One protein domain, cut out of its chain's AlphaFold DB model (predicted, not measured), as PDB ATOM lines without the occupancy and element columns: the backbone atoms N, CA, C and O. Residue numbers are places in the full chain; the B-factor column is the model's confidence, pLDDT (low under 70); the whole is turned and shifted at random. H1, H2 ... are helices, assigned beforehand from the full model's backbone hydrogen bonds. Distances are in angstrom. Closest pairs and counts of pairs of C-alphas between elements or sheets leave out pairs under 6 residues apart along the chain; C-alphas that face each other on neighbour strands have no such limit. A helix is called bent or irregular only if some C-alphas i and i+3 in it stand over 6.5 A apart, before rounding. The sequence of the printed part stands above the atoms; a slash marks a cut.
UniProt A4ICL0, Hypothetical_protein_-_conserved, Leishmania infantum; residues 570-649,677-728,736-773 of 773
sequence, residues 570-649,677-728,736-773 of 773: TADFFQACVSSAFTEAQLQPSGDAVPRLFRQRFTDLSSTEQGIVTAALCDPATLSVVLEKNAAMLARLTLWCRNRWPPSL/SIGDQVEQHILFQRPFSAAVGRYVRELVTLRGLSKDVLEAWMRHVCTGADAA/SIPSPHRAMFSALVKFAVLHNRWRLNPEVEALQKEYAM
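Overview. This is residues 570 to 649, 677 to 728 and 736 to 773 of the 773 residues of the protein "Hypothetical_protein_-_conserved" of Leishmania infantum (UniProt A4ICL0). Helices are stacked in steps along the longest axis: H1, H2 and H3 at one end, the bent H4 with H5 and H6 in the middle, and H7, H8 and H9 as a three-helix bundle at the other end. H6 and H8 pack side by side, H5 continues the direction of H3, and the long unnamed stretch 580 to 595 loops out from the H1 end. The printed part has 170 residues with nine named helices, H1 to H9 in chain order, and no named strand; the class is all helix. It is compact, with a radius of gyration of the C-alphas of 16.6 A and spans of 48 by 35 by 28 A.

Along the chain. H1, residues 570 to 579, begins at C-alpha 570 (-17.368, -31.423, 42.416). H2 is residues 596 to 599 and H3 residues 607 to 618, 16.0 A long. H4, residues 620 to 641, was assigned as one helix by its hydrogen bonds but is bent, with C-alphas 629 and 632 8.9 A apart; its arms are H4a, residues 620 to 629, and H4b, residues 632 to 641. H5 is residues 678 to 688, H6 residues 694 to 705, 16.4 A long, and H7 residues 711 to 723, 18.2 A long. H8, residues 739 to 756, is 26.2 A long. H9, residues 762 to 772, ends at C-alpha 772 (-5.138, -71.299, 47.320).

Arrangement. H4 is the hub, touching four other helices. H4a touches H1 at a steep tilt of 62 degrees, closest at the C-alphas of Val 578 and Val 626, 5.2 A. H4b touches H5 at a steep tilt of 43 degrees, opposite ways, with the C-alphas of Thr 638 and Gly 679 closest at 4.4 A. H3 and H4a only just touch, with 3 pairs of C-alphas within 8 A, and only at the corner. H2 touches no helix. H6 touches H8 at a shallow tilt of 8 degrees, the same way, closest at the C-alphas of Val 704 and Ala 752, 6.0 A. H7, H8 and H9 form an up and down bundle, each running against the one before; H8 and H9 are a hairpin, closest at the C-alphas of Arg 742 and Ala 772, 6.1 A. H1 and H9 are apart. Every O i to N i+4 pair is within hydrogen-bond range in H1, H3, H4a, H4b, H5, H6, H7, H8 and H9; H2 is too short for one.

Size, cuts and confidence. The C-alphas of Ser 606 and Met 773, the two farthest apart, are 51.0 A apart. Residues 650 to 676 are cut out, with 23.7 A between C-alphas 649 and 677, and residues 729 to 735, with 16.1 A between C-alphas 728 and 736. The link from H1 to H2 is long. Mean pLDDT of the printed part is 70.9; 59 residues are under 70, among them 570 to 601.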
ATOM      1  N   THR A 570     -16.980 -30.056  42.059       57.23
ATOM      2  CA  THR A 570     -17.368 -31.423  42.416       57.23
ATOM      3  C   THR A 570     -17.663 -32.310  41.210       57.23
ATOM      4  O   THR A 570     -17.113 -33.404  41.110       57.23
ATOM      5  N   ALA A 571     -18.512 -31.861  40.285       60.55
ATOM      6  CA  ALA A 571     -18.870 -32.602  39.077       60.55
ATOM      7  C   ALA A 571     -17.658 -32.780  38.149       60.55
ATOM      8  O   ALA A 571     -17.394 -33.898  37.707       60.55
ATOM      9  N   ASP A 572     -16.877 -31.716  37.940       60.49
ATOM     10  CA  ASP A 572     -15.634 -31.772  37.159       60.49
ATOM     11  C   ASP A 572     -14.618 -32.727  37.783       60.49
ATOM     12  O   ASP A 572     -13.931 -33.475  37.085       60.49
ATOM     13  N   PHE A 573     -14.545 -32.756  39.113       66.58
ATOM     14  CA  PHE A 573     -13.689 -33.688  39.824       66.58
ATOM     15  C   PHE A 573     -14.098 -35.154  39.590       66.58
ATOM     16  O   PHE A 573     -13.240 -35.973  39.248       66.58
ATOM     17  N   PHE A 574     -15.380 -35.508  39.722       65.72
ATOM     18  CA  PHE A 574     -15.833 -36.875  39.424       65.72
ATOM     19  C   PHE A 574     -15.647 -37.227  37.946       65.72
ATOM     20  O   PHE A 574     -15.230 -38.340  37.630       65.72
ATOM     21  N   GLN A 575     -15.849 -36.269  37.042       63.87
ATOM     22  CA  GLN A 575     -15.562 -36.446  35.622       63.87
ATOM     23  C   GLN A 575     -14.070 -36.730  35.386       63.87
ATOM     24  O   GLN A 575     -13.733 -37.662  34.657       63.87
ATOM     25  N   ALA A 576     -13.169 -36.007  36.059       64.81
ATOM     26  CA  ALA A 576     -11.731 -36.263  36.016       64.81
ATOM     27  C   ALA A 576     -11.369 -37.659  36.558       64.81
ATOM     28  O   ALA A 576     -10.493 -38.322  35.992       64.81
ATOM     29  N   CYS A 577     -12.082 -38.138  37.590       67.23
ATOM     30  CA  CYS A 577     -11.950 -39.505  38.113       67.23
ATOM     31  C   CYS A 577     -12.358 -40.576  37.096       67.23
ATOM     32  O   CYS A 577     -11.801 -41.675  37.098       67.23
ATOM     33  N   VAL A 578     -13.339 -40.280  36.247       67.27
ATOM     34  CA  VAL A 578     -13.813 -41.189  35.196       67.27
ATOM     35  C   VAL A 578     -12.915 -41.113  33.962       67.27
ATOM     36  O   VAL A 578     -12.674 -42.130  33.308       67.27
ATOM     37  N   SER A 579     -12.393 -39.937  33.612       61.22
ATOM     38  CA  SER A 579     -11.654 -39.723  32.365       61.22
ATOM     39  C   SER A 579     -10.179 -40.122  32.471       61.22
ATOM     40  O   SER A 579      -9.688 -40.841  31.593       61.22
ATOM     41  N   SER A 580      -9.501 -39.772  33.565       63.54
ATOM     42  CA  SER A 580      -8.037 -39.828  33.686       63.54
ATOM     43  C   SER A 580      -7.565 -40.577  34.930       63.54
ATOM     44  O   SER A 580      -8.223 -40.529  35.962       63.54
ATOM     45  N   ALA A 581      -6.426 -41.271  34.849       65.45
ATOM     46  CA  ALA A 581      -5.779 -41.836  36.032       65.45
ATOM     47  C   ALA A 581      -5.045 -40.725  36.806       65.45
ATOM     48  O   ALA A 581      -4.254 -39.987  36.215       65.45
ATOM     49  N   PHE A 582      -5.291 -40.608  38.110       65.26
ATOM     50  CA  PHE A 582      -4.592 -39.663  38.978       65.26
ATOM     51  C   PHE A 582      -3.177 -40.150  39.284       65.26
ATOM     52  O   PHE A 582      -2.937 -41.336  39.515       65.26
ATOM     53  N   THR A 583      -2.232 -39.214  39.316       59.53
ATOM     54  CA  THR A 583      -0.849 -39.499  39.707       59.53
ATOM     55  C   THR A 583      -0.726 -39.637  41.224       59.53
ATOM     56  O   THR A 583      -1.509 -39.072  41.983       59.53
ATOM     57  N   GLU A 584       0.305 -40.338  41.696       56.93
ATOM     58  CA  GLU A 584       0.580 -40.501  43.133       56.93
ATOM     59  C   GLU A 584       0.741 -39.155  43.872       56.93
ATOM     60  O   GLU A 584       0.360 -39.027  45.033       56.93
ATOM     61  N   ALA A 585       1.190 -38.106  43.173       54.56
ATOM     62  CA  ALA A 585       1.257 -36.745  43.705       54.56
ATOM     63  C   ALA A 585      -0.128 -36.110  43.951       54.56
ATOM     64  O   ALA A 585      -0.296 -35.362  44.911       54.56
ATOM     65  N   GLN A 586      -1.133 -36.418  43.121       56.12
ATOM     66  CA  GLN A 586      -2.527 -35.970  43.303       56.12
ATOM     67  C   GLN A 586      -3.253 -36.734  44.419       56.12
ATOM     68  O   GLN A 586      -4.313 -36.320  44.879       56.12
ATOM     69  N   LEU A 587      -2.673 -37.854  44.841       56.07
ATOM     70  CA  LEU A 587      -3.179 -38.753  45.868       56.07
ATOM     71  C   LEU A 587      -2.636 -38.413  47.277       56.07
ATOM     72  O   LEU A 587      -3.127 -38.961  48.263       56.07
ATOM     73  N   GLN A 588      -1.653 -37.512  47.391       57.15
ATOM     74  CA  GLN A 588      -1.055 -37.090  48.666       57.15
ATOM     75  C   GLN A 588      -1.997 -36.158  49.458       57.15
ATOM     76  O   GLN A 588      -2.428 -35.155  48.898       57.15
ATOM     77  N   PRO A 589      -2.263 -36.394  50.760       53.24
ATOM     78  CA  PRO A 589      -3.164 -35.562  51.576       53.24
ATOM     79  C   PRO A 589      -2.792 -34.072  51.619       53.24
ATOM     80  O   PRO A 589      -3.670 -33.224  51.752       53.24
ATOM     81  N   SER A 590      -1.502 -33.753  51.499       48.81
ATOM     82  CA  SER A 590      -0.942 -32.399  51.577       48.81
ATOM     83  C   SER A 590      -0.658 -31.756  50.214       48.81
ATOM     84  O   SER A 590      -0.079 -30.674  50.160       48.81
ATOM     85  N   GLY A 591      -1.025 -32.399  49.101       46.25
ATOM     86  CA  GLY A 591      -0.734 -31.875  47.772       46.25
ATOM     87  C   GLY A 591      -1.591 -30.657  47.412       46.25
ATOM     88  O   GLY A 591      -2.819 -30.685  47.511       46.25
ATOM     89  N   ASP A 592      -0.969 -29.619  46.848       47.71
ATOM     90  CA  ASP A 592      -1.683 -28.548  46.128       47.71
ATOM     91  C   ASP A 592      -2.509 -29.058  44.939       47.71
ATOM     92  O   ASP A 592      -3.378 -28.359  44.422       47.71
ATOM     93  N   ALA A 593      -2.259 -30.303  44.536       45.63
ATOM     94  CA  ALA A 593      -2.945 -30.997  43.464       45.63
ATOM     95  C   ALA A 593      -4.230 -31.730  43.905       45.63
ATOM     96  O   ALA A 593      -4.959 -32.218  43.041       45.63
ATOM     97  N   VAL A 594      -4.519 -31.814  45.210       53.24
ATOM     98  CA  VAL A 594      -5.781 -32.375  45.711       53.24
ATOM     99  C   VAL A 594      -6.910 -31.362  45.469       53.24
ATOM    100  O   VAL A 594      -6.770 -30.203  45.879       53.24
ATOM    101  N   PRO A 595      -8.036 -31.757  44.843       59.01
ATOM    102  CA  PRO A 595      -9.185 -30.876  44.643       59.01
ATOM    103  C   PRO A 595      -9.616 -30.221  45.958       59.01
ATOM    104  O   PRO A 595      -9.695 -30.893  46.986       59.01
ATOM    105  N   ARG A 596      -9.935 -28.918  45.931       61.05
ATOM    106  CA  ARG A 596     -10.319 -28.144  47.132       61.05
ATOM    107  C   ARG A 596     -11.428 -28.817  47.953       61.05
ATOM    108  O   ARG A 596     -11.375 -28.756  49.175       61.05
ATOM    109  N   LEU A 597     -12.357 -29.507  47.289       62.16
ATOM    110  CA  LEU A 597     -13.424 -30.297  47.915       62.16
ATOM    111  C   LEU A 597     -12.922 -31.367  48.884       62.16
ATOM    112  O   LEU A 597     -13.502 -31.560  49.942       62.16
ATOM    113  N   PHE A 598     -11.818 -32.034  48.557       62.95
ATOM    114  CA  PHE A 598     -11.274 -33.121  49.369       62.95
ATOM    115  C   PHE A 598     -10.536 -32.625  50.625       62.95
ATOM    116  O   PHE A 598     -10.114 -33.430  51.456       62.95
ATOM    117  N   ARG A 599     -10.340 -31.300  50.753       64.91
ATOM    118  CA  ARG A 599      -9.759 -30.657  51.942       64.91
ATOM    119  C   ARG A 599     -10.801 -30.397  53.034       64.91
ATOM    120  O   ARG A 599     -10.416 -30.183  54.178       64.91
ATOM    121  N   GLN A 600     -12.086 -30.398  52.688       68.40
ATOM    122  CA  GLN A 600     -13.207 -30.238  53.620       68.40
ATOM    123  C   GLN A 600     -13.764 -31.612  54.000       68.40
ATOM    124  O   GLN A 600     -13.566 -32.576  53.256       68.40
ATOM    125  N   ARG A 601     -14.447 -31.746  55.145       68.51
ATOM    126  CA  ARG A 601     -15.156 -33.000  55.448       68.51
ATOM    127  C   ARG A 601     -16.420 -33.083  54.603       68.51
ATOM    128  O   ARG A 601     -17.009 -32.064  54.257       68.51
ATOM    129  N   PHE A 602     -16.864 -34.298  54.297       70.08
ATOM    130  CA  PHE A 602     -18.086 -34.510  53.521       70.08
ATOM    131  C   PHE A 602     -19.318 -33.862  54.185       70.08
ATOM    132  O   PHE A 602     -20.164 -33.292  53.499       70.08
ATOM    133  N   THR A 603     -19.378 -33.864  55.521       70.23
ATOM    134  CA  THR A 603     -20.415 -33.173  56.311       70.23
ATOM    135  C   THR A 603     -20.417 -31.657  56.172       70.23
ATOM    136  O   THR A 603     -21.452 -31.048  56.423       70.23
ATOM    137  N   ASP A 604     -19.290 -31.057  55.792       73.06
ATOM    138  CA  ASP A 604     -19.132 -29.600  55.722       73.06
ATOM    139  C   ASP A 604     -19.597 -29.044  54.365       73.06
ATOM    140  O   ASP A 604     -19.702 -27.831  54.191       73.06
ATOM    141  N   LEU A 605     -19.869 -29.926  53.396       67.02
ATOM    142  CA  LEU A 605     -20.358 -29.559  52.072       67.02
ATOM    143  C   LEU A 605     -21.827 -29.136  52.094       67.02
ATOM    144  O   LEU A 605     -22.623 -29.584  52.921       67.02
ATOM    145  N   SER A 606     -22.206 -28.325  51.108       70.78
ATOM    146  CA  SER A 606     -23.605 -27.967  50.887       70.78
ATOM    147  C   SER A 606     -24.458 -29.198  50.543       70.78
ATOM    148  O   SER A 606     -23.978 -30.176  49.962       70.78
ATOM    149  N   SER A 607     -25.759 -29.152  50.850       69.34
ATOM    150  CA  SER A 607     -26.684 -30.258  50.553       69.34
ATOM    151  C   SER A 607     -26.746 -30.600  49.057       69.34
ATOM    152  O   SER A 607     -26.988 -31.747  48.685       69.34
ATOM    153  N   THR A 608     -26.513 -29.613  48.189       64.78
ATOM    154  CA  THR A 608     -26.450 -29.786  46.734       64.78
ATOM    155  C   THR A 608     -25.186 -30.532  46.309       64.78
ATOM    156  O   THR A 608     -25.279 -31.491  45.545       64.78
ATOM    157  N   GLU A 609     -24.012 -30.169  46.835       66.86
ATOM    158  CA  GLU A 609     -22.750 -30.876  46.567       66.86
ATOM    159  C   GLU A 609     -22.773 -32.310  47.098       66.86
ATOM    160  O   GLU A 609     -22.352 -33.230  46.393       66.86
ATOM    161  N   GLN A 610     -23.329 -32.527  48.295       68.04
ATOM    162  CA  GLN A 610     -23.555 -33.871  48.833       68.04
ATOM    163  C   GLN A 610     -24.474 -34.691  47.917       68.04
ATOM    164  O   GLN A 610     -24.199 -35.864  47.658       68.04
ATOM    165  N   GLY A 611     -25.528 -34.077  47.368       69.06
ATOM    166  CA  GLY A 611     -26.413 -34.708  46.387       69.06
ATOM    167  C   GLY A 611     -25.686 -35.138  45.108       69.06
ATOM    168  O   GLY A 611     -25.903 -36.250  44.629       69.06
ATOM    169  N   ILE A 612     -24.775 -34.305  44.591       67.47
ATOM    170  CA  ILE A 612     -23.960 -34.614  43.400       67.47
ATOM    171  C   ILE A 612     -22.995 -35.773  43.681       67.47
ATOM    172  O   ILE A 612     -22.922 -36.712  42.889       67.47
ATOM    173  N   VAL A 613     -22.289 -35.737  44.818       72.68
ATOM    174  CA  VAL A 613     -21.389 -36.820  45.256       72.68
ATOM    175  C   VAL A 613     -22.155 -38.137  45.373       72.68
ATOM    176  O   VAL A 613     -21.706 -39.163  44.868       72.68
ATOM    177  N   THR A 614     -23.330 -38.099  46.004       73.58
ATOM    178  CA  THR A 614     -24.183 -39.278  46.191       73.58
ATOM    179  C   THR A 614     -24.637 -39.833  44.847       73.58
ATOM    180  O   THR A 614     -24.490 -41.023  44.596       73.58
ATOM    181  N   ALA A 615     -25.119 -38.982  43.940       71.39
ATOM    182  CA  ALA A 615     -25.551 -39.415  42.615       71.39
ATOM    183  C   ALA A 615     -24.410 -40.054  41.801       71.39
ATOM    184  O   ALA A 615     -24.633 -41.062  41.135       71.39
ATOM    185  N   ALA A 616     -23.192 -39.505  41.879       70.55
ATOM    186  CA  ALA A 616     -22.026 -40.036  41.174       70.55
ATOM    187  C   ALA A 616     -21.522 -41.366  41.766       70.55
ATOM    188  O   ALA A 616     -21.151 -42.270  41.021       70.55
ATOM    189  N   LEU A 617     -21.510 -41.496  43.097       75.81
ATOM    190  CA  LEU A 617     -21.050 -42.704  43.789       75.81
ATOM    191  C   LEU A 617     -22.106 -43.812  43.856       75.81
ATOM    192  O   LEU A 617     -21.740 -44.965  44.034       75.81
ATOM    193  N   CYS A 618     -23.393 -43.505  43.707       75.09
ATOM    194  CA  CYS A 618     -24.447 -44.519  43.630       75.09
ATOM    195  C   CYS A 618     -24.645 -45.074  42.209       75.09
ATOM    196  O   CYS A 618     -25.349 -46.071  42.052       75.09
ATOM    197  N   ASP A 619     -24.051 -44.465  41.176       75.23
ATOM    198  CA  ASP A 619     -24.097 -45.013  39.819       75.23
ATOM    199  C   ASP A 619     -23.077 -46.160  39.652       75.23
ATOM    200  O   ASP A 619     -21.862 -45.918  39.668       75.23
ATOM    201  N   PRO A 620     -23.527 -47.414  39.434       73.27
ATOM    202  CA  PRO A 620     -22.623 -48.548  39.281       73.27
ATOM    203  C   PRO A 620     -21.693 -48.392  38.072       73.27
ATOM    204  O   PRO A 620     -20.552 -48.855  38.118       73.27
ATOM    205  N   ALA A 621     -22.126 -47.724  36.996       72.62
ATOM    206  CA  ALA A 621     -21.293 -47.522  35.812       72.62
ATOM    207  C   ALA A 621     -20.128 -46.563  36.103       72.62
ATOM    208  O   ALA A 621     -18.972 -46.895  35.829       72.62
ATOM    209  N   THR A 622     -20.407 -45.420  36.731       71.04
ATOM    210  CA  THR A 622     -19.386 -44.461  37.176       71.04
ATOM    211  C   THR A 622     -18.412 -45.107  38.161       71.04
ATOM    212  O   THR A 622     -17.199 -45.061  37.938       71.04
ATOM    213  N   LEU A 623     -18.913 -45.806  39.188       75.91
ATOM    214  CA  LEU A 623     -18.071 -46.545  40.137       75.91
ATOM    215  C   LEU A 623     -17.139 -47.542  39.444       75.91
ATOM    216  O   LEU A 623     -15.983 -47.686  39.839       75.91
ATOM    217  N   SER A 624     -17.618 -48.210  38.394       74.59
ATOM    218  CA  SER A 624     -16.828 -49.183  37.640       74.59
ATOM    219  C   SER A 624     -15.599 -48.562  37.000       74.59
ATOM    220  O   SER A 624     -14.490 -49.074  37.146       74.59
ATOM    221  N   VAL A 625     -15.806 -47.448  36.298       74.85
ATOM    222  CA  VAL A 625     -14.741 -46.766  35.562       74.85
ATOM    223  C   VAL A 625     -13.746 -46.132  36.531       74.85
ATOM    224  O   VAL A 625     -12.534 -46.220  36.319       74.85
ATOM    225  N   VAL A 626     -14.245 -45.544  37.624       77.52
ATOM    226  CA  VAL A 626     -13.396 -44.971  38.676       77.52
ATOM    227  C   VAL A 626     -12.589 -46.062  39.378       77.52
ATOM    228  O   VAL A 626     -11.406 -45.861  39.628       77.52
ATOM    229  N   LEU A 627     -13.165 -47.236  39.653       79.68
ATOM    230  CA  LEU A 627     -12.440 -48.353  40.259       79.68
ATOM    231  C   LEU A 627     -11.301 -48.845  39.353       79.68
ATOM    232  O   LEU A 627     -10.183 -49.037  39.827       79.68
ATOM    233  N   GLU A 628     -11.555 -49.032  38.057       75.25
ATOM    234  CA  GLU A 628     -10.539 -49.523  37.115       75.25
ATOM    235  C   GLU A 628      -9.363 -48.556  36.950       75.25
ATOM    236  O   GLU A 628      -8.204 -48.984  36.955       75.25
ATOM    237  N   LYS A 629      -9.651 -47.256  36.828       73.72
ATOM    238  CA  LYS A 629      -8.630 -46.226  36.587       73.72
ATOM    239  C   LYS A 629      -7.987 -45.694  37.866       73.72
ATOM    240  O   LYS A 629      -6.796 -45.405  37.869       73.72
ATOM    241  N   ASN A 630      -8.766 -45.568  38.936       78.71
ATOM    242  CA  ASN A 630      -8.457 -44.780  40.130       78.71
ATOM    243  C   ASN A 630      -8.864 -45.483  41.437       78.71
ATOM    244  O   ASN A 630      -9.351 -44.838  42.368       78.71
ATOM    245  N   ALA A 631      -8.627 -46.795  41.544       77.60
ATOM    246  CA  ALA A 631      -8.942 -47.588  42.738       77.60
ATOM    247  C   ALA A 631      -8.490 -46.939  44.064       77.60
ATOM    248  O   ALA A 631      -9.233 -46.949  45.043       77.60
ATOM    249  N   ALA A 632      -7.294 -46.338  44.091       76.31
ATOM    250  CA  ALA A 632      -6.772 -45.668  45.282       76.31
ATOM    251  C   ALA A 632      -7.561 -44.396  45.641       76.31
ATOM    252  O   ALA A 632      -7.834 -44.148  46.813       76.31
ATOM    253  N   MET A 633      -7.981 -43.604  44.647       77.87
ATOM    254  CA  MET A 633      -8.816 -42.425  44.897       77.87
ATOM    255  C   MET A 633     -10.200 -42.830  45.397       77.87
ATOM    256  O   MET A 633     -10.728 -42.206  46.311       77.87
ATOM    257  N   LEU A 634     -10.763 -43.913  44.850       82.12
ATOM    258  CA  LEU A 634     -12.047 -44.441  45.298       82.12
ATOM    259  C   LEU A 634     -12.000 -44.888  46.765       82.12
ATOM    260  O   LEU A 634     -12.918 -44.579  47.516       82.12
ATOM    261  N   ALA A 635     -10.910 -45.529  47.203       79.26
ATOM    262  CA  ALA A 635     -10.701 -45.892  48.609       79.26
ATOM    263  C   ALA A 635     -10.628 -44.670  49.538       79.26
ATOM    264  O   ALA A 635     -11.083 -44.714  50.680       79.26
ATOM    265  N   ARG A 636     -10.087 -43.544  49.062       78.65
ATOM    266  CA  ARG A 636     -10.123 -42.295  49.834       78.65
ATOM    267  C   ARG A 636     -11.501 -41.654  49.818       78.65
ATOM    268  O   ARG A 636     -11.923 -41.151  50.850       78.65
ATOM    269  N   LEU A 637     -12.210 -41.687  48.688       80.31
ATOM    270  CA  LEU A 637     -13.584 -41.188  48.579       80.31
ATOM    271  C   LEU A 637     -14.524 -41.934  49.529       80.31
ATOM    272  O   LEU A 637     -15.349 -41.295  50.176       80.31
ATOM    273  N   THR A 638     -14.369 -43.252  49.682       80.99
ATOM    274  CA  THR A 638     -15.168 -44.018  50.649       80.99
ATOM    275  C   THR A 638     -14.863 -43.630  52.091       80.99
ATOM    276  O   THR A 638     -15.791 -43.463  52.883       80.99
ATOM    277  N   LEU A 639     -13.594 -43.392  52.439       79.03
ATOM    278  CA  LEU A 639     -13.222 -42.891  53.767       79.03
ATOM    279  C   LEU A 639     -13.675 -41.451  54.018       79.03
ATOM    280  O   LEU A 639     -14.084 -41.124  55.132       79.03
ATOM    281  N   TRP A 640     -13.649 -40.613  52.989       80.13
ATOM    282  CA  TRP A 640     -14.151 -39.246  53.028       80.13
ATOM    283  C   TRP A 640     -15.666 -39.202  53.247       80.13
ATOM    284  O   TRP A 640     -16.123 -38.493  54.139       80.13
ATOM    285  N   CYS A 641     -16.435 -40.055  52.560       78.21
ATOM    286  CA  CYS A 641     -17.878 -40.212  52.794       78.21
ATOM    287  C   CYS A 641     -18.205 -40.764  54.195       78.21
ATOM    288  O   CYS A 641     -19.307 -40.558  54.694       78.21
ATOM    289  N   ARG A 642     -17.254 -41.456  54.841       77.04
ATOM    290  CA  ARG A 642     -17.334 -41.903  56.246       77.04
ATOM    291  C   ARG A 642     -16.815 -40.858  57.248       77.04
ATOM    292  O   ARG A 642     -16.672 -41.178  58.425       77.04
ATOM    293  N   ASN A 643     -16.477 -39.645  56.803       71.50
ATOM    294  CA  ASN A 643     -15.844 -38.586  57.606       71.50
ATOM    295  C   ASN A 643     -14.528 -38.997  58.298       71.50
ATOM    296  O   ASN A 643     -14.118 -38.378  59.278       71.50
ATOM    297  N   ARG A 644     -13.834 -40.025  57.792       68.27
ATOM    298  CA  ARG A 644     -12.514 -40.459  58.294       68.27
ATOM    299  C   ARG A 644     -11.350 -39.759  57.589       68.27
ATOM    300  O   ARG A 644     -10.190 -40.047  57.872       68.27
ATOM    301  N   TRP A 645     -11.659 -38.866  56.655       65.25
ATOM    302  CA  TRP A 645     -10.705 -38.121  55.848       65.25
ATOM    303  C   TRP A 645     -11.171 -36.662  55.682       65.25
ATOM    304  O   TRP A 645     -12.379 -36.459  55.534       65.25
ATOM    305  N   PRO A 646     -10.270 -35.658  55.645       58.86
ATOM    306  CA  PRO A 646      -8.828 -35.742  55.910       58.86
ATOM    307  C   PRO A 646      -8.533 -36.125  57.373       58.86
ATOM    308  O   PRO A 646      -9.341 -35.821  58.255       58.86
ATOM    309  N   PRO A 647      -7.414 -36.824  57.655       57.23
ATOM    310  CA  PRO A 647      -7.030 -37.133  59.028       57.23
ATOM    311  C   PRO A 647      -6.891 -35.823  59.810       57.23
ATOM    312  O   PRO A 647      -6.251 -34.884  59.340       57.23
ATOM    313  N   SER A 648      -7.537 -35.740  60.974       51.44
ATOM    314  CA  SER A 648      -7.480 -34.566  61.850       51.44
ATOM    315  C   SER A 648      -6.026 -34.160  62.095       51.44
ATOM    316  O   SER A 648      -5.251 -34.962  62.615       51.44
ATOM    317  N   LEU A 649      -5.661 -32.924  61.740       42.87
ATOM    318  CA  LEU A 649      -4.316 -32.383  61.971       42.87
ATOM    319  C   LEU A 649      -4.003 -32.110  63.458       42.87
ATOM    320  O   LEU A 649      -2.858 -31.818  63.780       42.87
ATOM    321  N   SER A 677     -24.284 -45.527  55.405       73.23
ATOM    322  CA  SER A 677     -23.535 -44.364  54.940       73.23
ATOM    323  C   SER A 677     -23.164 -44.581  53.471       73.23
ATOM    324  O   SER A 677     -22.980 -45.718  53.030       73.23
ATOM    325  N   ILE A 678     -23.057 -43.512  52.683       76.65
ATOM    326  CA  ILE A 678     -22.714 -43.618  51.252       76.65
ATOM    327  C   ILE A 678     -21.408 -44.409  51.073       76.65
ATOM    328  O   ILE A 678     -21.295 -45.233  50.170       76.65
ATOM    329  N   GLY A 679     -20.450 -44.233  51.991       78.53
ATOM    330  CA  GLY A 679     -19.212 -45.010  52.009       78.53
ATOM    331  C   GLY A 679     -19.428 -46.513  52.219       78.53
ATOM    332  O   GLY A 679     -18.750 -47.307  51.569       78.53
ATOM    333  N   ASP A 680     -20.392 -46.916  53.054       77.54
ATOM    334  CA  ASP A 680     -20.746 -48.330  53.249       77.54
ATOM    335  C   ASP A 680     -21.422 -48.918  52.013       77.54
ATOM    336  O   ASP A 680     -21.138 -50.054  51.647       77.54
ATOM    337  N   GLN A 681     -22.267 -48.142  51.327       80.45
ATOM    338  CA  GLN A 681     -22.899 -48.580  50.079       80.45
ATOM    339  C   GLN A 681     -21.858 -48.818  48.978       80.45
ATOM    340  O   GLN A 681     -21.903 -49.841  48.293       80.45
ATOM    341  N   VAL A 682     -20.886 -47.909  48.836       81.31
ATOM    342  CA  VAL A 682     -19.787 -48.060  47.868       81.31
ATOM    343  C   VAL A 682     -18.908 -49.262  48.221       81.31
ATOM    344  O   VAL A 682     -18.580 -50.059  47.344       81.31
ATOM    345  N   GLU A 683     -18.556 -49.440  49.498       82.64
ATOM    346  CA  GLU A 683     -17.792 -50.608  49.953       82.64
ATOM    347  C   GLU A 683     -18.543 -51.917  49.682       82.64
ATOM    348  O   GLU A 683     -17.961 -52.851  49.127       82.64
ATOM    349  N   GLN A 684     -19.840 -51.974  49.995       82.01
ATOM    350  CA  GLN A 684     -20.668 -53.148  49.739       82.01
ATOM    351  C   GLN A 684     -20.759 -53.474  48.245       82.01
ATOM    352  O   GLN A 684     -20.628 -54.636  47.858       82.01
ATOM    353  N   HIS A 685     -20.934 -52.457  47.396       80.01
ATOM    354  CA  HIS A 685     -20.992 -52.634  45.946       80.01
ATOM    355  C   HIS A 685     -19.669 -53.180  45.383       80.01
ATOM    356  O   HIS A 685     -19.670 -54.112  44.581       80.01
ATOM    357  N   ILE A 686     -18.525 -52.648  45.826       81.24
ATOM    358  CA  ILE A 686     -17.210 -53.067  45.318       81.24
ATOM    359  C   ILE A 686     -16.824 -54.465  45.815       81.24
ATOM    360  O   ILE A 686     -16.256 -55.238  45.046       81.24
ATOM    361  N   LEU A 687     -17.095 -54.789  47.084       81.49
ATOM    362  CA  LEU A 687     -16.644 -56.044  47.691       81.49
ATOM    363  C   LEU A 687     -17.569 -57.230  47.393       81.49
ATOM    364  O   LEU A 687     -17.064 -58.328  47.182       81.49
ATOM    365  N   PHE A 688     -18.890 -57.026  47.372       79.80
ATOM    366  CA  PHE A 688     -19.863 -58.130  47.332       79.80
ATOM    367  C   PHE A 688     -20.698 -58.206  46.052       79.80
ATOM    368  O   PHE A 688     -21.361 -59.214  45.827       79.80
ATOM    369  N   GLN A 689     -20.708 -57.163  45.217       77.18
ATOM    370  CA  GLN A 689     -21.441 -57.188  43.942       77.18
ATOM    371  C   GLN A 689     -20.515 -57.334  42.730       77.18
ATOM    372  O   GLN A 689     -20.996 -57.512  41.611       77.18
ATOM    373  N   ARG A 690     -19.189 -57.269  42.925       72.84
ATOM    374  CA  ARG A 690     -18.206 -57.403  41.845       72.84
ATOM    375  C   ARG A 690     -17.316 -58.630  42.011       72.84
ATOM    376  O   ARG A 690     -16.874 -58.915  43.123       72.84
ATOM    377  N   PRO A 691     -16.967 -59.309  40.901       74.61
ATOM    378  CA  PRO A 691     -15.980 -60.374  40.940       74.61
ATOM    379  C   PRO A 691     -14.598 -59.819  41.304       74.61
ATOM    380  O   PRO A 691     -14.256 -58.670  40.999       74.61
ATOM    381  N   PHE A 692     -13.771 -60.658  41.928       74.23
ATOM    382  CA  PHE A 692     -12.418 -60.280  42.318       74.23
ATOM    383  C   PHE A 692     -11.549 -59.932  41.096       74.23
ATOM    384  O   PHE A 692     -11.218 -60.784  40.270       74.23
ATOM    385  N   SER A 693     -11.117 -58.674  41.013       76.79
ATOM    386  CA  SER A 693     -10.236 -58.164  39.958       76.79
ATOM    387  C   SER A 693      -9.001 -57.473  40.542       76.79
ATOM    388  O   SER A 693      -8.948 -57.145  41.729       76.79
ATOM    389  N   ALA A 694      -7.996 -57.195  39.704       74.82
ATOM    390  CA  ALA A 694      -6.816 -56.431  40.125       74.82
ATOM    391  C   ALA A 694      -7.175 -55.030  40.647       74.82
ATOM    392  O   ALA A 694      -6.518 -54.525  41.555       74.82
ATOM    393  N   ALA A 695      -8.236 -54.417  40.114       76.14
ATOM    394  CA  ALA A 695      -8.722 -53.118  40.563       76.14
ATOM    395  C   ALA A 695      -9.338 -53.193  41.971       76.14
ATOM    396  O   ALA A 695      -8.988 -52.386  42.831       76.14
ATOM    397  N   VAL A 696     -10.159 -54.220  42.240       80.52
ATOM    398  CA  VAL A 696     -10.680 -54.509  43.592       80.52
ATOM    399  C   VAL A 696      -9.523 -54.769  44.560       80.52
ATOM    400  O   VAL A 696      -9.498 -54.217  45.657       80.52
ATOM    401  N   GLY A 697      -8.508 -55.529  44.137       77.95
ATOM    402  CA  GLY A 697      -7.316 -55.775  44.949       77.95
ATOM    403  C   GLY A 697      -6.544 -54.500  45.310       77.95
ATOM    404  O   GLY A 697      -6.131 -54.340  46.458       77.95
ATOM    405  N   ARG A 698      -6.386 -53.557  44.368       79.09
ATOM    406  CA  ARG A 698      -5.775 -52.238  44.638       79.09
ATOM    407  C   ARG A 698      -6.619 -51.400  45.599       79.09
ATOM    408  O   ARG A 698      -6.057 -50.786  46.498       79.09
ATOM    409  N   TYR A 699      -7.942 -51.408  45.434       82.04
ATOM    410  CA  TYR A 699      -8.876 -50.712  46.324       82.04
ATOM    411  C   TYR A 699      -8.776 -51.232  47.766       82.04
ATOM    412  O   TYR A 699      -8.575 -50.451  48.694       82.04
ATOM    413  N   VAL A 700      -8.817 -52.556  47.956       82.04
ATOM    414  CA  VAL A 700      -8.677 -53.189  49.279       82.04
ATOM    415  C   VAL A 700      -7.302 -52.911  49.885       82.04
ATOM    416  O   VAL A 700      -7.210 -52.581  51.065       82.04
ATOM    417  N   ARG A 701      -6.227 -52.999  49.092       80.36
ATOM    418  CA  ARG A 701      -4.869 -52.687  49.560       80.36
ATOM    419  C   ARG A 701      -4.773 -51.256  50.091       80.36
ATOM    420  O   ARG A 701      -4.172 -51.043  51.144       80.36
ATOM    421  N   GLU A 702      -5.365 -50.297  49.386       79.56
ATOM    422  CA  GLU A 702      -5.373 -48.900  49.815       79.56
ATOM    423  C   GLU A 702      -6.206 -48.716  51.092       79.56
ATOM    424  O   GLU A 702      -5.723 -48.114  52.047       79.56
ATOM    425  N   LEU A 703      -7.401 -49.318  51.182       81.29
ATOM    426  CA  LEU A 703      -8.208 -49.288  52.409       81.29
ATOM    427  C   LEU A 703      -7.472 -49.877  53.618       81.29
ATOM    428  O   LEU A 703      -7.553 -49.326  54.712       81.29
ATOM    429  N   VAL A 704      -6.746 -50.982  53.443       78.19
ATOM    430  CA  VAL A 704      -5.928 -51.587  54.506       78.19
ATOM    431  C   VAL A 704      -4.812 -50.636  54.935       78.19
ATOM    432  O   VAL A 704      -4.611 -50.435  56.133       78.19
ATOM    433  N   THR A 705      -4.123 -50.021  53.970       76.70
ATOM    434  CA  THR A 705      -3.031 -49.067  54.225       76.70
ATOM    435  C   THR A 705      -3.538 -47.854  55.011       76.70
ATOM    436  O   THR A 705      -2.905 -47.419  55.970       76.70
ATOM    437  N   LEU A 706      -4.734 -47.365  54.673       76.44
ATOM    438  CA  LEU A 706      -5.397 -46.238  55.333       76.44
ATOM    439  C   LEU A 706      -6.173 -46.623  56.607       76.44
ATOM    440  O   LEU A 706      -6.872 -45.780  57.164       76.44
ATOM    441  N   ARG A 707      -6.081 -47.880  57.080       73.72
ATOM    442  CA  ARG A 707      -6.849 -48.418  58.229       73.72
ATOM    443  C   ARG A 707      -8.368 -48.209  58.109       73.72
ATOM    444  O   ARG A 707      -9.078 -48.029  59.097       73.72
ATOM    445  N   GLY A 708      -8.866 -48.227  56.879       77.93
ATOM    446  CA  GLY A 708     -10.266 -48.024  56.529       77.93
ATOM    447  C   GLY A 708     -11.136 -49.275  56.608       77.93
ATOM    448  O   GLY A 708     -12.348 -49.154  56.760       77.93
ATOM    449  N   LEU A 709     -10.522 -50.458  56.515       80.33
ATOM    450  CA  LEU A 709     -11.210 -51.749  56.493       80.33
ATOM    451  C   LEU A 709     -11.275 -52.363  57.899       80.33
ATOM    452  O   LEU A 709     -10.268 -52.373  58.610       80.33
ATOM    453  N   SER A 710     -12.428 -52.906  58.290       80.06
ATOM    454  CA  SER A 710     -12.562 -53.688  59.524       80.06
ATOM    455  C   SER A 710     -12.202 -55.159  59.296       80.06
ATOM    456  O   SER A 710     -12.273 -55.676  58.177       80.06
ATOM    457  N   LYS A 711     -11.829 -55.850  60.378       78.09
ATOM    458  CA  LYS A 711     -11.536 -57.286  60.344       78.09
ATOM    459  C   LYS A 711     -12.751 -58.089  59.860       78.09
ATOM    460  O   LYS A 711     -12.603 -58.950  58.999       78.09
ATOM    461  N   ASP A 712     -13.940 -57.768  60.368       79.68
ATOM    462  CA  ASP A 712     -15.171 -58.509  60.064       79.68
ATOM    463  C   ASP A 712     -15.576 -58.377  58.592       79.68
ATOM    464  O   ASP A 712     -15.970 -59.362  57.967       79.68
ATOM    465  N   VAL A 713     -15.408 -57.182  58.008       82.54
ATOM    466  CA  VAL A 713     -15.676 -56.947  56.581       82.54
ATOM    467  C   VAL A 713     -14.670 -57.695  55.713       82.54
ATOM    468  O   VAL A 713     -15.073 -58.317  54.730       82.54
ATOM    469  N   LEU A 714     -13.380 -57.696  56.079       82.42
ATOM    470  CA  LEU A 714     -12.377 -58.479  55.353       82.42
ATOM    471  C   LEU A 714     -12.731 -59.972  55.379       82.42
ATOM    472  O   LEU A 714     -12.709 -60.616  54.337       82.42
ATOM    473  N   GLU A 715     -13.078 -60.524  56.542       82.45
ATOM    474  CA  GLU A 715     -13.442 -61.938  56.654       82.45
ATOM    475  C   GLU A 715     -14.725 -62.280  55.889       82.45
ATOM    476  O   GLU A 715     -14.793 -63.318  55.233       82.45
ATOM    477  N   ALA A 716     -15.748 -61.422  55.942       82.52
ATOM    478  CA  ALA A 716     -16.974 -61.599  55.165       82.52
ATOM    479  C   ALA A 716     -16.689 -61.585  53.657       82.52
ATOM    480  O   ALA A 716     -17.181 -62.441  52.922       82.52
ATOM    481  N   TRP A 717     -15.846 -60.657  53.209       82.49
ATOM    482  CA  TRP A 717     -15.407 -60.580  51.824       82.49
ATOM    483  C   TRP A 717     -14.580 -61.799  51.403       82.49
ATOM    484  O   TRP A 717     -14.803 -62.350  50.329       82.49
ATOM    485  N   MET A 718     -13.679 -62.282  52.262       80.61
ATOM    486  CA  MET A 718     -12.921 -63.506  52.002       80.61
ATOM    487  C   MET A 718     -13.840 -64.712  51.829       80.61
ATOM    488  O   MET A 718     -13.666 -65.460  50.872       80.61
ATOM    489  N   ARG A 719     -14.844 -64.873  52.706       80.11
ATOM    490  CA  ARG A 719     -15.860 -65.922  52.540       80.11
ATOM    491  C   ARG A 719     -16.548 -65.781  51.186       80.11
ATOM    492  O   ARG A 719     -16.553 -66.744  50.441       80.11
ATOM    493  N   HIS A 720     -17.016 -64.582  50.834       79.89
ATOM    494  CA  HIS A 720     -17.690 -64.321  49.560       79.89
ATOM    495  C   HIS A 720     -16.838 -64.684  48.327       79.89
ATOM    496  O   HIS A 720     -17.337 -65.318  47.399       79.89
ATOM    497  N   VAL A 721     -15.547 -64.332  48.319       77.40
ATOM    498  CA  VAL A 721     -14.633 -64.670  47.213       77.40
ATOM    499  C   VAL A 721     -14.345 -66.174  47.159       77.40
ATOM    500  O   VAL A 721     -14.346 -66.751  46.073       77.40
ATOM    501  N   CYS A 722     -14.115 -66.816  48.309       73.37
ATOM    502  CA  CYS A 722     -13.795 -68.243  48.387       73.37
ATOM    503  C   CYS A 722     -15.005 -69.148  48.101       73.37
ATOM    504  O   CYS A 722     -14.823 -70.209  47.511       73.37
ATOM    505  N   THR A 723     -16.226 -68.744  48.470       70.32
ATOM    506  CA  THR A 723     -17.459 -69.504  48.185       70.32
ATOM    507  C   THR A 723     -17.986 -69.294  46.765       70.32
ATOM    508  O   THR A 723     -18.896 -70.006  46.348       70.32
ATOM    509  N   GLY A 724     -17.428 -68.333  46.022       58.64
ATOM    510  CA  GLY A 724     -17.891 -67.938  44.694       58.64
ATOM    511  C   GLY A 724     -19.135 -67.043  44.742       58.64
ATOM    512  O   GLY A 724     -20.060 -67.263  45.523       58.64
ATOM    513  N   ALA A 725     -19.175 -66.028  43.874       49.60
ATOM    514  CA  ALA A 725     -20.331 -65.136  43.723       49.60
ATOM    515  C   ALA A 725     -21.544 -65.822  43.046       49.60
ATOM    516  O   ALA A 725     -22.662 -65.323  43.153       49.60
ATOM    517  N   ASP A 726     -21.350 -66.992  42.424       41.88
ATOM    518  CA  ASP A 726     -22.356 -67.688  41.604       41.88
ATOM    519  C   ASP A 726     -23.035 -68.881  42.307       41.88
ATOM    520  O   ASP A 726     -23.572 -69.783  41.662       41.88
ATOM    521  N   ALA A 727     -23.101 -68.887  43.644       38.82
ATOM    522  CA  ALA A 727     -23.854 -69.913  44.379       38.82
ATOM    523  C   ALA A 727     -25.373 -69.901  44.074       38.82
ATOM    524  O   ALA A 727     -26.069 -70.875  44.356       38.82
ATOM    525  N   ALA A 728     -25.899 -68.842  43.443       36.82
ATOM    526  CA  ALA A 728     -27.276 -68.817  42.944       36.82
ATOM    527  C   ALA A 728     -27.517 -69.755  41.741       36.82
ATOM    528  O   ALA A 728     -28.671 -70.006  41.398       36.82
ATOM    529  N   SER A 736     -12.602 -71.626  37.101       46.79
ATOM    530  CA  SER A 736     -12.755 -70.502  36.172       46.79
ATOM    531  C   SER A 736     -11.970 -69.246  36.577       46.79
ATOM    532  O   SER A 736     -11.780 -68.353  35.751       46.79
ATOM    533  N   ILE A 737     -11.464 -69.161  37.816       52.35
ATOM    534  CA  ILE A 737     -10.626 -68.037  38.262       52.35
ATOM    535  C   ILE A 737      -9.164 -68.318  37.879       52.35
ATOM    536  O   ILE A 737      -8.589 -69.284  38.391       52.35
ATOM    537  N   PRO A 738      -8.525 -67.481  37.035       56.32
ATOM    538  CA  PRO A 738      -7.153 -67.712  36.596       56.32
ATOM    539  C   PRO A 738      -6.179 -67.781  37.783       56.32
ATOM    540  O   PRO A 738      -6.261 -66.972  38.711       56.32
ATOM    541  N   SER A 739      -5.193 -68.680  37.720       57.40
ATOM    542  CA  SER A 739      -4.124 -68.819  38.727       57.40
ATOM    543  C   SER A 739      -3.467 -67.502  39.201       57.40
ATOM    544  O   SER A 739      -3.240 -67.383  40.411       57.40
ATOM    545  N   PRO A 740      -3.217 -66.465  38.362       60.52
ATOM    546  CA  PRO A 740      -2.667 -65.196  38.853       60.52
ATOM    547  C   PRO A 740      -3.597 -64.455  39.824       60.52
ATOM    548  O   PRO A 740      -3.116 -63.787  40.741       60.52
ATOM    549  N   HIS A 741      -4.919 -64.588  39.676       65.78
ATOM    550  CA  HIS A 741      -5.878 -63.952  40.580       65.78
ATOM    551  C   HIS A 741      -5.872 -64.619  41.959       65.78
ATOM    552  O   HIS A 741      -5.879 -63.915  42.967       65.78
ATOM    553  N   ARG A 742      -5.749 -65.952  42.030       70.33
ATOM    554  CA  ARG A 742      -5.610 -66.669  43.312       70.33
ATOM    555  C   ARG A 742      -4.344 -66.253  44.062       70.33
ATOM    556  O   ARG A 742      -4.395 -65.966  45.258       70.33
ATOM    557  N   ALA A 743      -3.219 -66.144  43.350       72.07
ATOM    558  CA  ALA A 743      -1.953 -65.700  43.931       72.07
ATOM    559  C   ALA A 743      -2.039 -64.254  44.453       72.07
ATOM    560  O   ALA A 743      -1.601 -63.969  45.568       72.07
ATOM    561  N   MET A 744      -2.654 -63.354  43.680       72.22
ATOM    562  CA  MET A 744      -2.873 -61.959  44.071       72.22
ATOM    563  C   MET A 744      -3.800 -61.835  45.285       72.22
ATOM    564  O   MET A 744      -3.499 -61.070  46.199       72.22
ATOM    565  N   PHE A 745      -4.893 -62.601  45.326       76.60
ATOM    566  CA  PHE A 745      -5.795 -62.655  46.476       76.60
ATOM    567  C   PHE A 745      -5.060 -63.138  47.733       76.60
ATOM    568  O   PHE A 745      -5.086 -62.469  48.765       76.60
ATOM    569  N   SER A 746      -4.311 -64.241  47.632       76.49
ATOM    570  CA  SER A 746      -3.507 -64.772  48.740       76.49
ATOM    571  C   SER A 746      -2.463 -63.765  49.240       76.49
ATOM    572  O   SER A 746      -2.313 -63.569  50.449       76.49
ATOM    573  N   ALA A 747      -1.774 -63.070  48.329       75.99
ATOM    574  CA  ALA A 747      -0.809 -62.028  48.672       75.99
ATOM    575  C   ALA A 747      -1.466 -60.825  49.368       75.99
ATOM    576  O   ALA A 747      -0.922 -60.309  50.345       75.99
ATOM    577  N   LEU A 748      -2.644 -60.402  48.906       77.65
ATOM    578  CA  LEU A 748      -3.405 -59.302  49.493       77.65
ATOM    579  C   LEU A 748      -3.903 -59.633  50.904       77.65
ATOM    580  O   LEU A 748      -3.778 -58.802  51.800       77.65
ATOM    581  N   VAL A 749      -4.421 -60.844  51.123       80.50
ATOM    582  CA  VAL A 749      -4.844 -61.291  52.457       80.50
ATOM    583  C   VAL A 749      -3.644 -61.343  53.401       80.50
ATOM    584  O   VAL A 749      -3.709 -60.790  54.496       80.50
ATOM    585  N   LYS A 750      -2.515 -61.923  52.966       77.70
ATOM    586  CA  LYS A 750      -1.269 -61.912  53.752       77.70
ATOM    587  C   LYS A 750      -0.838 -60.488  54.100       77.70
ATOM    588  O   LYS A 750      -0.492 -60.228  55.248       77.70
ATOM    589  N   PHE A 751      -0.893 -59.565  53.139       78.93
ATOM    590  CA  PHE A 751      -0.607 -58.152  53.379       78.93
ATOM    591  C   PHE A 751      -1.552 -57.550  54.428       78.93
ATOM    592  O   PHE A 751      -1.071 -56.941  55.378       78.93
ATOM    593  N   ALA A 752      -2.866 -57.758  54.312       78.48
ATOM    594  CA  ALA A 752      -3.848 -57.208  55.246       78.48
ATOM    595  C   ALA A 752      -3.671 -57.727  56.678       78.48
ATOM    596  O   ALA A 752      -3.661 -56.948  57.634       78.48
ATOM    597  N   VAL A 753      -3.457 -59.037  56.813       79.33
ATOM    598  CA  VAL A 753      -3.213 -59.716  58.089       79.33
ATOM    599  C   VAL A 753      -1.925 -59.214  58.742       79.33
ATOM    600  O   VAL A 753      -1.930 -58.893  59.929       79.33
ATOM    601  N   LEU A 754      -0.835 -59.088  57.976       77.06
ATOM    602  CA  LEU A 754       0.452 -58.608  58.489       77.06
ATOM    603  C   LEU A 754       0.426 -57.116  58.833       77.06
ATOM    604  O   LEU A 754       0.927 -56.726  59.887       77.06
ATOM    605  N   HIS A 755      -0.171 -56.289  57.972       76.26
ATOM    606  CA  HIS A 755      -0.212 -54.837  58.137       76.26
ATOM    607  C   HIS A 755      -0.987 -54.432  59.395       76.26
ATOM    608  O   HIS A 755      -0.510 -53.616  60.184       76.26
ATOM    609  N   ASN A 756      -2.153 -55.044  59.621       77.28
ATOM    610  CA  ASN A 756      -3.005 -54.729  60.769       77.28
ATOM    611  C   ASN A 756      -2.814 -55.683  61.960       77.28
ATOM    612  O   ASN A 756      -3.484 -55.526  62.980       77.28
ATOM    613  N   ARG A 757      -1.897 -56.658  61.855       78.31
ATOM    614  CA  ARG A 757      -1.634 -57.701  62.867       78.31
ATOM    615  C   ARG A 757      -2.896 -58.464  63.296       78.31
ATOM    616  O   ARG A 757      -3.069 -58.787  64.472       78.31
ATOM    617  N   TRP A 758      -3.796 -58.739  62.357       81.10
ATOM    618  CA  TRP A 758      -5.037 -59.460  62.643       81.10
ATOM    619  C   TRP A 758      -4.789 -60.965  62.803       81.10
ATOM    620  O   TRP A 758      -3.907 -61.529  62.168       81.10
ATOM    621  N   ARG A 759      -5.582 -61.633  63.648       77.74
ATOM    622  CA  ARG A 759      -5.694 -63.101  63.673       77.74
ATOM    623  C   ARG A 759      -7.016 -63.474  63.027       77.74
ATOM    624  O   ARG A 759      -8.052 -63.110  63.584       77.74
ATOM    625  N   LEU A 760      -6.986 -64.111  61.863       79.19
ATOM    626  CA  LEU A 760      -8.203 -64.507  61.156       79.19
ATOM    627  C   LEU A 760      -8.912 -65.635  61.911       79.19
ATOM    628  O   LEU A 760      -8.293 -66.391  62.661       79.19
ATOM    629  N   ASN A 761     -10.223 -65.744  61.722       82.23
ATOM    630  CA  ASN A 761     -10.966 -66.904  62.193       82.23
ATOM    631  C   ASN A 761     -10.460 -68.185  61.497       82.23
ATOM    632  O   ASN A 761     -10.258 -68.178  60.279       82.23
ATOM    633  N   PRO A 762     -10.286 -69.300  62.233       76.69
ATOM    634  CA  PRO A 762      -9.672 -70.522  61.701       76.69
ATOM    635  C   PRO A 762     -10.455 -71.131  60.530       76.69
ATOM    636  O   PRO A 762      -9.854 -71.698  59.621       76.69
ATOM    637  N   GLU A 763     -11.780 -70.967  60.508       76.68
ATOM    638  CA  GLU A 763     -12.642 -71.377  59.390       76.68
ATOM    639  C   GLU A 763     -12.318 -70.610  58.102       76.68
ATOM    640  O   GLU A 763     -12.262 -71.186  57.020       76.68
ATOM    641  N   VAL A 764     -12.050 -69.307  58.217       77.37
ATOM    642  CA  VAL A 764     -11.711 -68.441  57.080       77.37
ATOM    643  C   VAL A 764     -10.294 -68.731  56.587       77.37
ATOM    644  O   VAL A 764     -10.054 -68.747  55.381       77.37
ATOM    645  N   GLU A 765      -9.357 -69.021  57.494       74.71
ATOM    646  CA  GLU A 765      -8.013 -69.473  57.117       74.71
ATOM    647  C   GLU A 765      -8.037 -70.826  56.398       74.71
ATOM    648  O   GLU A 765      -7.279 -71.026  55.446       74.71
ATOM    649  N   ALA A 766      -8.895 -71.754  56.833       74.93
ATOM    650  CA  ALA A 766      -9.079 -73.042  56.170       74.93
ATOM    651  C   ALA A 766      -9.640 -72.858  54.751       74.93
ATOM    652  O   ALA A 766      -9.041 -73.362  53.804       74.93
ATOM    653  N   LEU A 767     -10.696 -72.048  54.596       75.55
ATOM    654  CA  LEU A 767     -11.278 -71.706  53.290       75.55
ATOM    655  C   LEU A 767     -10.265 -71.028  52.359       75.55
ATOM    656  O   LEU A 767     -10.191 -71.345  51.175       75.55
ATOM    657  N   GLN A 768      -9.440 -70.118  52.883       74.82
ATOM    658  CA  GLN A 768      -8.387 -69.476  52.097       74.82
ATOM    659  C   GLN A 768      -7.324 -70.486  51.639       74.82
ATOM    660  O   GLN A 768      -6.842 -70.390  50.511       74.82
ATOM    661  N   LYS A 769      -6.922 -71.424  52.508       74.07
ATOM    662  CA  LYS A 769      -5.952 -72.473  52.156       74.07
ATOM    663  C   LYS A 769      -6.509 -73.398  51.082       74.07
ATOM    664  O   LYS A 769      -5.781 -73.692  50.143       74.07
ATOM    665  N   GLU A 770      -7.772 -73.798  51.197       71.44
ATOM    666  CA  GLU A 770      -8.469 -74.608  50.193       71.44
ATOM    667  C   GLU A 770      -8.558 -73.880  48.845       71.44
ATOM    668  O   GLU A 770      -8.225 -74.450  47.815       71.44
ATOM    669  N   TYR A 771      -8.894 -72.589  48.853       66.92
ATOM    670  CA  TYR A 771      -8.956 -71.761  47.647       66.92
ATOM    671  C   TYR A 771      -7.581 -71.497  46.998       66.92
ATOM    672  O   TYR A 771      -7.492 -71.201  45.803       66.92
ATOM    673  N   ALA A 772      -6.502 -71.534  47.787       63.85
ATOM    674  CA  ALA A 772      -5.138 -71.299  47.320       63.85
ATOM    675  C   ALA A 772      -4.438 -72.557  46.775       63.85
ATOM    676  O   ALA A 772      -3.433 -72.395  46.075       63.85
ATOM    677  N   MET A 773      -4.927 -73.759  47.111       57.88
ATOM    678  CA  MET A 773      -4.529 -75.017  46.463       57.88
ATOM    679  C   MET A 773      -5.165 -75.133  45.072       57.88
ATOM    680  O   MET A 773      -4.531 -75.801  44.227       57.88
TER     681      MET A 773